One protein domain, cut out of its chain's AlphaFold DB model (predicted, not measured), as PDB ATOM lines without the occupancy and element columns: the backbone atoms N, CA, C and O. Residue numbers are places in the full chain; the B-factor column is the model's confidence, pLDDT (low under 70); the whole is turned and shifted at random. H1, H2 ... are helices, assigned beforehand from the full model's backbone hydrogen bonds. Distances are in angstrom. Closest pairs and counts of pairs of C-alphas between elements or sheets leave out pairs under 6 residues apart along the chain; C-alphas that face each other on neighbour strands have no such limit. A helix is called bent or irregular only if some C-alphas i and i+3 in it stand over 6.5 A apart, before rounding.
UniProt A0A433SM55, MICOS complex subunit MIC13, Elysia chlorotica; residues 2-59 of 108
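What this domain is: This is residues 2 to 59 of the 108 residues of the protein "MICOS complex subunit MIC13" of Elysia chlorotica (UniProt A0A433SM55). Picture an open V of two helices: the long, straight H1 makes one arm, and the shorter H2 folds back from it as the other arm after a short link. The small helix H3 sits beyond the far end of H2, and the two arms come near each other only toward the corner of the V, with residues 2 to 18 of H1 sticking out. The printed part has 58 residues with three named helices in the order H1, H2, H3 and no named strand, and its class is all helix. It is only just extended, close to loose, with a radius of gyration of the C-alphas of 15.7 A, and the C-alphas span 46 by 30 by 21 A.

How they stand to each other: Begin with the longest helix, H1, residues 2 to 24, and look from its last residues toward H2, residues 31 to 45. H1 and H2 are near each other, with 7 pairs of C-alphas within 10 A, and their closest C-alphas are 8.4 A apart. Further on is H3, residues 51 to 55, which touches no helix. H1 and H3 are apart, and H2 and H3 are apart too, although they follow each other in the chain. On the backbone atoms, every O i to N i+4 pair is within hydrogen-bond range in H1 and H2. In H3 you will find 0 of 1 such pairs within range, and 1 of 2 O i to N i+3 pairs.

Where its parts are: Find C-alpha 2 at (14.883, 22.039, 89.281); from there H1 runs through 23 residues to C-alpha 24 at (-7.975, 1.388, 78.465), 32.6 A from first to last C-alpha. Look next at C-alpha 31 at (-15.104, -8.443, 86.822), where H2 begins; it runs through 15 residues to C-alpha 45, 20.8 A away. H3 has five residues, from Glu 51 to Lys 55, and ends at C-alpha 55 at (10.061, -18.910, 91.050). No helix is bent.

The domain as a whole: The outline is only just elongated, and the two C-alphas farthest apart are those of Ala 2 and Val 50, at 45.8 A. The printed part has no cut. The link from H1 to H2, 6 residues, is short, and the link from H2 to H3, 5 residues, is tight. Residues 2 to 18, which belong to H1, stand free, and so do residues 42 to 59, of which 42 to 45 belong to H2 and 51 to 55 to H3. In the B-factor column, the mean pLDDT of the printed part is 70.3, and the model's confidence is under 70 at residues 2 to 5 and 42 to 59.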
ATOM      1  N   ALA A   2      15.363  22.615  90.554       56.81
ATOM      2  CA  ALA A   2      14.883  22.039  89.281       56.81
ATOM      3  C   ALA A   2      14.919  20.492  89.181       56.81
ATOM      4  O   ALA A   2      13.983  19.880  88.676       56.81
ATOM      5  N   ALA A   3      15.959  19.837  89.712       59.06
ATOM      6  CA  ALA A   3      16.101  18.377  89.625       59.06
ATOM      7  C   ALA A   3      15.009  17.600  90.393       59.06
ATOM      8  O   ALA A   3      14.594  16.520  89.971       59.06
ATOM      9  N   ALA A   4      14.508  18.156  91.502       63.84
ATOM     10  CA  ALA A   4      13.433  17.546  92.285       63.84
ATOM     11  C   ALA A   4      12.088  17.603  91.539       63.84
ATOM     12  O   ALA A   4      11.354  16.616  91.521       63.84
ATOM     13  N   SER A   5      11.809  18.720  90.860       68.94
ATOM     14  CA  SER A   5      10.599  18.913  90.054       68.94
ATOM     15  C   SER A   5      10.567  18.004  88.823       68.94
ATOM     16  O   SER A   5       9.531  17.417  88.528       68.94
ATOM     17  N   ILE A   6      11.708  17.807  88.151       78.31
ATOM     18  CA  ILE A   6      11.826  16.885  87.005       78.31
ATOM     19  C   ILE A   6      11.584  15.437  87.446       78.31
ATOM     20  O   ILE A   6      10.838  14.701  86.801       78.31
ATOM     21  N   LYS A   7      12.158  15.029  88.585       76.50
ATOM     22  CA  LYS A   7      11.946  13.687  89.144       76.50
ATOM     23  C   LYS A   7      10.485  13.453  89.535       76.50
ATOM     24  O   LYS A   7       9.975  12.351  89.346       76.50
ATOM     25  N   LEU A   8       9.813  14.473  90.071       79.88
ATOM     26  CA  LEU A   8       8.389  14.410  90.390       79.88
ATOM     27  C   LEU A   8       7.540  14.285  89.117       79.88
ATOM     28  O   LEU A   8       6.694  13.400  89.044       79.88
ATOM     29  N   ALA A   9       7.812  15.106  88.100       78.50
ATOM     30  CA  ALA A   9       7.107  15.069  86.822       78.50
ATOM     31  C   ALA A   9       7.259  13.711  86.119       78.50
ATOM     32  O   ALA A   9       6.272  13.149  85.653       78.50
ATOM     33  N   ALA A  10       8.464  13.134  86.119       82.06
ATOM     34  CA  ALA A  10       8.704  11.802  85.567       82.06
ATOM     35  C   ALA A  10       7.908  10.717  86.310       82.06
ATOM     36  O   ALA A  10       7.283   9.865  85.682       82.06
ATOM     37  N   LYS A  11       7.873  10.767  87.649       83.38
ATOM     38  CA  LYS A  11       7.077   9.828  88.455       83.38
ATOM     39  C   LYS A  11       5.579   9.961  88.189       83.38
ATOM     40  O   LYS A  11       4.907   8.946  88.057       83.38
ATOM     41  N   LEU A  12       5.072  11.189  88.093       82.62
ATOM     42  CA  LEU A  12       3.667  11.451  87.781       82.62
ATOM     43  C   LEU A  12       3.312  11.021  86.355       82.62
ATOM     44  O   LEU A  12       2.241  10.463  86.153       82.62
ATOM     45  N   GLY A  13       4.213  11.208  85.387       85.94
ATOM     46  CA  GLY A  13       4.034  10.737  84.014       85.94
ATOM     47  C   GLY A  13       3.977   9.212  83.920       85.94
ATOM     48  O   GLY A  13       3.072   8.673  83.292       85.94
ATOM     49  N   LEU A  14       4.885   8.509  84.604       84.75
ATOM     50  CA  LEU A  14       4.874   7.043  84.663       84.75
ATOM     51  C   LEU A  14       3.621   6.511  85.371       84.75
ATOM     52  O   LEU A  14       2.971   5.599  84.865       84.75
ATOM     53  N   ALA A  15       3.251   7.103  86.510       79.94
ATOM     54  CA  ALA A  15       2.046   6.721  87.240       79.94
ATOM     55  C   ALA A  15       0.774   7.000  86.424       79.94
ATOM     56  O   ALA A  15      -0.091   6.136  86.317       79.94
ATOM     57  N   GLY A  16       0.681   8.175  85.799       84.25
ATOM     58  CA  GLY A  16      -0.446   8.557  84.951       84.25
ATOM     59  C   GLY A  16      -0.568   7.678  83.707       84.25
ATOM     60  O   GLY A  16      -1.667   7.248  83.378       84.25
ATOM     61  N   GLY A  17       0.554   7.344  83.063       82.12
ATOM     62  CA  GLY A  17       0.586   6.426  81.924       82.12
ATOM     63  C   GLY A  17       0.140   5.013  82.297       82.12
ATOM     64  O   GLY A  17      -0.667   4.419  81.586       82.12
ATOM     65  N   ALA A  18       0.594   4.502  83.446       77.25
ATOM     66  CA  ALA A  18       0.154   3.209  83.963       77.25
ATOM     67  C   ALA A  18      -1.355   3.202  84.250       77.25
ATOM     68  O   ALA A  18      -2.061   2.303  83.800       77.25
ATOM     69  N   VAL A  19      -1.873   4.234  84.924       78.25
ATOM     70  CA  VAL A  19      -3.314   4.365  85.187       78.25
ATOM     71  C   VAL A  19      -4.104   4.430  83.879       78.25
ATOM     72  O   VAL A  19      -5.033   3.647  83.699       78.25
ATOM     73  N   TYR A  20      -3.704   5.284  82.933       79.69
ATOM     74  CA  TYR A  20      -4.371   5.416  81.635       79.69
ATOM     75  C   TYR A  20      -4.430   4.085  80.877       79.69
ATOM     76  O   TYR A  20      -5.483   3.701  80.370       79.69
ATOM     77  N   TRP A  21      -3.320   3.347  80.855       80.56
ATOM     78  CA  TRP A  21      -3.260   2.039  80.219       80.56
ATOM     79  C   TRP A  21      -4.196   1.026  80.896       80.56
ATOM     80  O   TRP A  21      -4.944   0.335  80.208       80.56
ATOM     81  N   THR A  22      -4.230   0.980  82.234       77.00
ATOM     82  CA  THR A  22      -5.140   0.072  82.963       77.00
ATOM     83  C   THR A  22      -6.618   0.405  82.750       77.00
ATOM     84  O   THR A  22      -7.443  -0.505  82.692       77.00
ATOM     85  N   VAL A  23      -6.963   1.688  82.585       77.81
ATOM     86  CA  VAL A  23      -8.322   2.118  82.221       77.81
ATOM     87  C   VAL A  23      -8.668   1.659  80.807       77.81
ATOM     88  O   VAL A  23      -9.731   1.082  80.605       77.81
ATOM     89  N   GLN A  24      -7.762   1.842  79.843       81.69
ATOM     90  CA  GLN A  24      -7.975   1.388  78.465       81.69
ATOM     91  C   GLN A  24      -8.166  -0.127  78.349       81.69
ATOM     92  O   GLN A  24      -8.965  -0.583  77.537       81.69
ATOM     93  N   GLN A  25      -7.453  -0.906  79.159       72.06
ATOM     94  CA  GLN A  25      -7.590  -2.362  79.158       72.06
ATOM     95  C   GLN A  25      -8.874  -2.850  79.838       72.06
ATOM     96  O   GLN A  25      -9.116  -4.050  79.847       72.06
ATOM     97  N   GLY A  26      -9.697  -1.963  80.406       72.06
ATOM     98  CA  GLY A  26     -10.911  -2.364  81.114       72.06
ATOM     99  C   GLY A  26     -10.625  -3.037  82.457       72.06
ATOM    100  O   GLY A  26     -11.499  -3.705  82.998       72.06
ATOM    101  N   LEU A  27      -9.429  -2.841  83.036       74.56
ATOM    102  CA  LEU A  27      -9.060  -3.442  84.326       74.56
ATOM    103  C   LEU A  27      -9.977  -2.977  85.469       74.56
ATOM    104  O   LEU A  27     -10.206  -3.706  86.427       74.56
ATOM    105  N   TRP A  28     -10.501  -1.758  85.344       79.38
ATOM    106  CA  TRP A  28     -11.440  -1.132  86.277       79.38
ATOM    107  C   TRP A  28     -12.906  -1.263  85.836       79.38
ATOM    108  O   TRP A  28     -13.771  -0.595  86.398       79.38
ATOM    109  N   GLY A  29     -13.168  -2.052  84.791       72.06
ATOM    110  CA  GLY A  29     -14.506  -2.340  84.292       72.06
ATOM    111  C   GLY A  29     -15.208  -3.406  85.132       72.06
ATOM    112  O   GLY A  29     -15.027  -3.515  86.344       72.06
ATOM    113  N   THR A  30     -16.027  -4.217  84.483       77.31
ATOM    114  CA  THR A  30     -16.659  -5.381  85.108       77.31
ATOM    115  C   THR A  30     -15.627  -6.449  85.488       77.31
ATOM    116  O   THR A  30     -14.511  -6.485  84.968       77.31
ATOM    117  N   ALA A  31     -15.995  -7.361  86.393       72.56
ATOM    118  CA  ALA A  31     -15.104  -8.443  86.822       72.56
ATOM    119  C   ALA A  31     -14.615  -9.316  85.645       72.56
ATOM    120  O   ALA A  31     -13.471  -9.767  85.644       72.56
ATOM    121  N   GLU A  32     -15.457  -9.513  84.625       75.31
ATOM    122  CA  GLU A  32     -15.110 -10.254  83.407       75.31
ATOM    123  C   GLU A  32     -14.120  -9.485  82.523       75.31
ATOM    124  O   GLU A  32     -13.142 -10.067  82.047       75.31
ATOM    125  N   GLU A  33     -14.311  -8.174  82.358       74.00
ATOM    126  CA  GLU A  33     -13.383  -7.306  81.619       74.00
ATOM    127  C   GLU A  33     -12.014  -7.243  82.303       74.00
ATOM    128  O   GLU A  33     -10.985  -7.416  81.648       74.00
ATOM    129  N   GLY A  34     -11.991  -7.104  83.633       74.12
ATOM    130  CA  GLY A  34     -10.763  -7.120  84.421       74.12
ATOM    131  C   GLY A  34     -10.022  -8.459  84.354       74.12
ATOM    132  O   GLY A  34      -8.799  -8.481  84.202       74.12
ATOM    133  N   ALA A  35     -10.744  -9.584  84.390       72.88
ATOM    134  CA  ALA A  35     -10.153 -10.912  84.235       72.88
ATOM    135  C   ALA A  35      -9.558 -11.120  82.830       72.88
ATOM    136  O   ALA A  35      -8.450 -11.649  82.696       72.88
ATOM    137  N   ALA A  36     -10.246 -10.661  81.782       74.38
ATOM    138  CA  ALA A  36      -9.753 -10.724  80.408       74.38
ATOM    139  C   ALA A  36      -8.521  -9.824  80.190       74.38
ATOM    140  O   ALA A  36      -7.560 -10.236  79.536       74.38
ATOM    141  N   ALA A  37      -8.519  -8.623  80.771       74.00
ATOM    142  CA  ALA A  37      -7.388  -7.699  80.765       74.00
ATOM    143  C   ALA A  37      -6.165  -8.281  81.484       74.00
ATOM    144  O   ALA A  37      -5.051  -8.254  80.957       74.00
ATOM    145  N   GLY A  38      -6.383  -8.862  82.669       71.50
ATOM    146  CA  GLY A  38      -5.349  -9.537  83.448       71.50
ATOM    147  C   GLY A  38      -4.742 -10.720  82.698       71.50
ATOM    148  O   GLY A  38      -3.523 -10.878  82.691       71.50
ATOM    149  N   LYS A  39      -5.570 -11.498  81.990       71.94
ATOM    150  CA  LYS A  39      -5.106 -12.602  81.141       71.94
ATOM    151  C   LYS A  39      -4.246 -12.107  79.975       71.94
ATOM    152  O   LYS A  39      -3.142 -12.607  79.794       71.94
ATOM    153  N   LYS A  40      -4.688 -11.074  79.249       72.88
ATOM    154  CA  LYS A  40      -3.906 -10.461  78.156       72.88
ATOM    155  C   LYS A  40      -2.585  -9.869  78.641       72.88
ATOM    156  O   LYS A  40      -1.573  -9.984  77.958       72.88
ATOM    157  N   PHE A  41      -2.578  -9.245  79.818       70.94
ATOM    158  CA  PHE A  41      -1.353  -8.742  80.433       70.94
ATOM    159  C   PHE A  41      -0.401  -9.882  80.796       70.94
ATOM    160  O   PHE A  41       0.782  -9.814  80.472       70.94
ATOM    161  N   ALA A  42      -0.914 -10.945  81.419       65.69
ATOM    162  CA  ALA A  42      -0.121 -12.123  81.744       65.69
ATOM    163  C   ALA A  42       0.481 -12.766  80.483       65.69
ATOM    164  O   ALA A  42       1.662 -13.090  80.484       65.69
ATOM    165  N   GLU A  43      -0.287 -12.876  79.398       68.38
ATOM    166  CA  GLU A  43       0.172 -13.416  78.110       68.38
ATOM    167  C   GLU A  43       1.204 -12.510  77.414       68.38
ATOM    168  O   GLU A  43       2.177 -13.005  76.849       68.38
ATOM    169  N   ALA A  44       1.030 -11.186  77.472       68.06
ATOM    170  CA  ALA A  44       1.930 -10.229  76.825       68.06
ATOM    171  C   ALA A  44       3.246 -10.008  77.589       68.06
ATOM    172  O   ALA A  44       4.265  -9.686  76.980       68.06
ATOM    173  N   VAL A  45       3.229 -10.144  78.919       63.19
ATOM    174  CA  VAL A  45       4.381  -9.850  79.789       63.19
ATOM    175  C   VAL A  45       5.114 -11.113  80.237       63.19
ATOM    176  O   VAL A  45       6.308 -11.046  80.529       63.19
ATOM    177  N   MET A  46       4.452 -12.274  80.273       57.91
ATOM    178  CA  MET A  46       5.055 -13.526  80.741       57.91
ATOM    179  C   MET A  46       4.938 -14.634  79.681       57.91
ATOM    180  O   MET A  46       3.935 -15.348  79.656       57.91
ATOM    181  N   PRO A  47       5.981 -14.863  78.856       53.25
ATOM    182  CA  PRO A  47       5.949 -15.871  77.791       53.25
ATOM    183  C   PRO A  47       5.948 -17.338  78.268       53.25
ATOM    184  O   PRO A  47       5.994 -18.246  77.447       53.25
ATOM    185  N   SER A  48       5.933 -17.614  79.572       54.62
ATOM    186  CA  SER A  48       6.066 -18.977  80.102       54.62
ATOM    187  C   SER A  48       5.583 -19.038  81.551       54.62
ATOM    188  O   SER A  48       6.342 -18.998  82.518       54.62
ATOM    189  N   THR A  49       4.265 -19.115  81.698       56.12
ATOM    190  CA  THR A  49       3.537 -19.007  82.969       56.12
ATOM    191  C   THR A  49       3.761 -20.178  83.927       56.12
ATOM    192  O   THR A  49       3.237 -20.139  85.022       56.12
ATOM    193  N   VAL A  50       4.508 -21.228  83.585       54.41
ATOM    194  CA  VAL A  50       4.682 -22.369  84.508       54.41
ATOM    195  C   VAL A  50       5.993 -22.247  85.289       54.41
ATOM    196  O   VAL A  50       5.985 -22.249  86.514       54.41
ATOM    197  N   GLU A  51       7.114 -21.994  84.611       54.03
ATOM    198  CA  GLU A  51       8.432 -21.911  85.267       54.03
ATOM    199  C   GLU A  51       8.644 -20.636  86.098       54.03
ATOM    200  O   GLU A  51       9.457 -20.618  87.025       54.03
ATOM    201  N   TYR A  52       7.942 -19.545  85.772       54.06
ATOM    202  CA  TYR A  52       8.053 -18.290  86.521       54.06
ATOM    203  C   TYR A  52       7.142 -18.253  87.749       54.06
ATOM    204  O   TYR A  52       7.513 -17.647  88.750       54.06
ATOM    205  N   LEU A  53       5.989 -18.924  87.702       54.44
ATOM    206  CA  LEU A  53       5.077 -19.034  88.841       54.44
ATOM    207  C   LEU A  53       5.623 -19.955  89.944       54.44
ATOM    208  O   LEU A  53       5.247 -19.780  91.095       54.44
ATOM    209  N   ASP A  54       6.553 -20.860  89.627       55.12
ATOM    210  CA  ASP A  54       7.304 -21.615  90.643       55.12
ATOM    211  C   ASP A  54       8.439 -20.787  91.280       55.12
ATOM    212  O   ASP A  54       8.796 -20.986  92.444       55.12
ATOM    213  N   LYS A  55       9.013 -19.821  90.542       56.19
ATOM    214  CA  LYS A  55      10.061 -18.910  91.050       56.19
ATOM    215  C   LYS A  55       9.491 -17.738  91.841       56.19
ATOM    216  O   LYS A  55      10.080 -17.299  92.831       56.19
ATOM    217  N   VAL A  56       8.352 -17.214  91.406       57.94
ATOM    218  CA  VAL A  56       7.565 -16.241  92.153       57.94
ATOM    219  C   VAL A  56       6.817 -17.051  93.195       57.94
ATOM    220  O   VAL A  56       5.914 -17.782  92.842       57.94
ATOM    221  N   LYS A  57       7.174 -16.970  94.478       58.44
ATOM    222  CA  LYS A  57       6.360 -17.581  95.542       58.44
ATOM    223  C   LYS A  57       4.985 -16.913  95.554       58.44
ATOM    224  O   LYS A  57       4.785 -15.951  96.291       58.44
ATOM    225  N   ILE A  58       4.063 -17.379  94.714       57.19
ATOM    226  CA  ILE A  58       2.714 -16.838  94.645       57.19
ATOM    227  C   ILE A  58       2.069 -17.178  95.982       57.19
ATOM    228  O   ILE A  58       2.007 -18.358  96.349       57.19
ATOM    229  N   PRO A  59       1.636 -16.170  96.752       57.91
ATOM    230  CA  PRO A  59       0.911 -16.438  97.972       57.91
ATOM    231  C   PRO A  59      -0.302 -17.299  97.622       57.91
ATOM    232  O   PRO A  59      -1.027 -17.020  96.669       57.91
TER     233      PRO A  59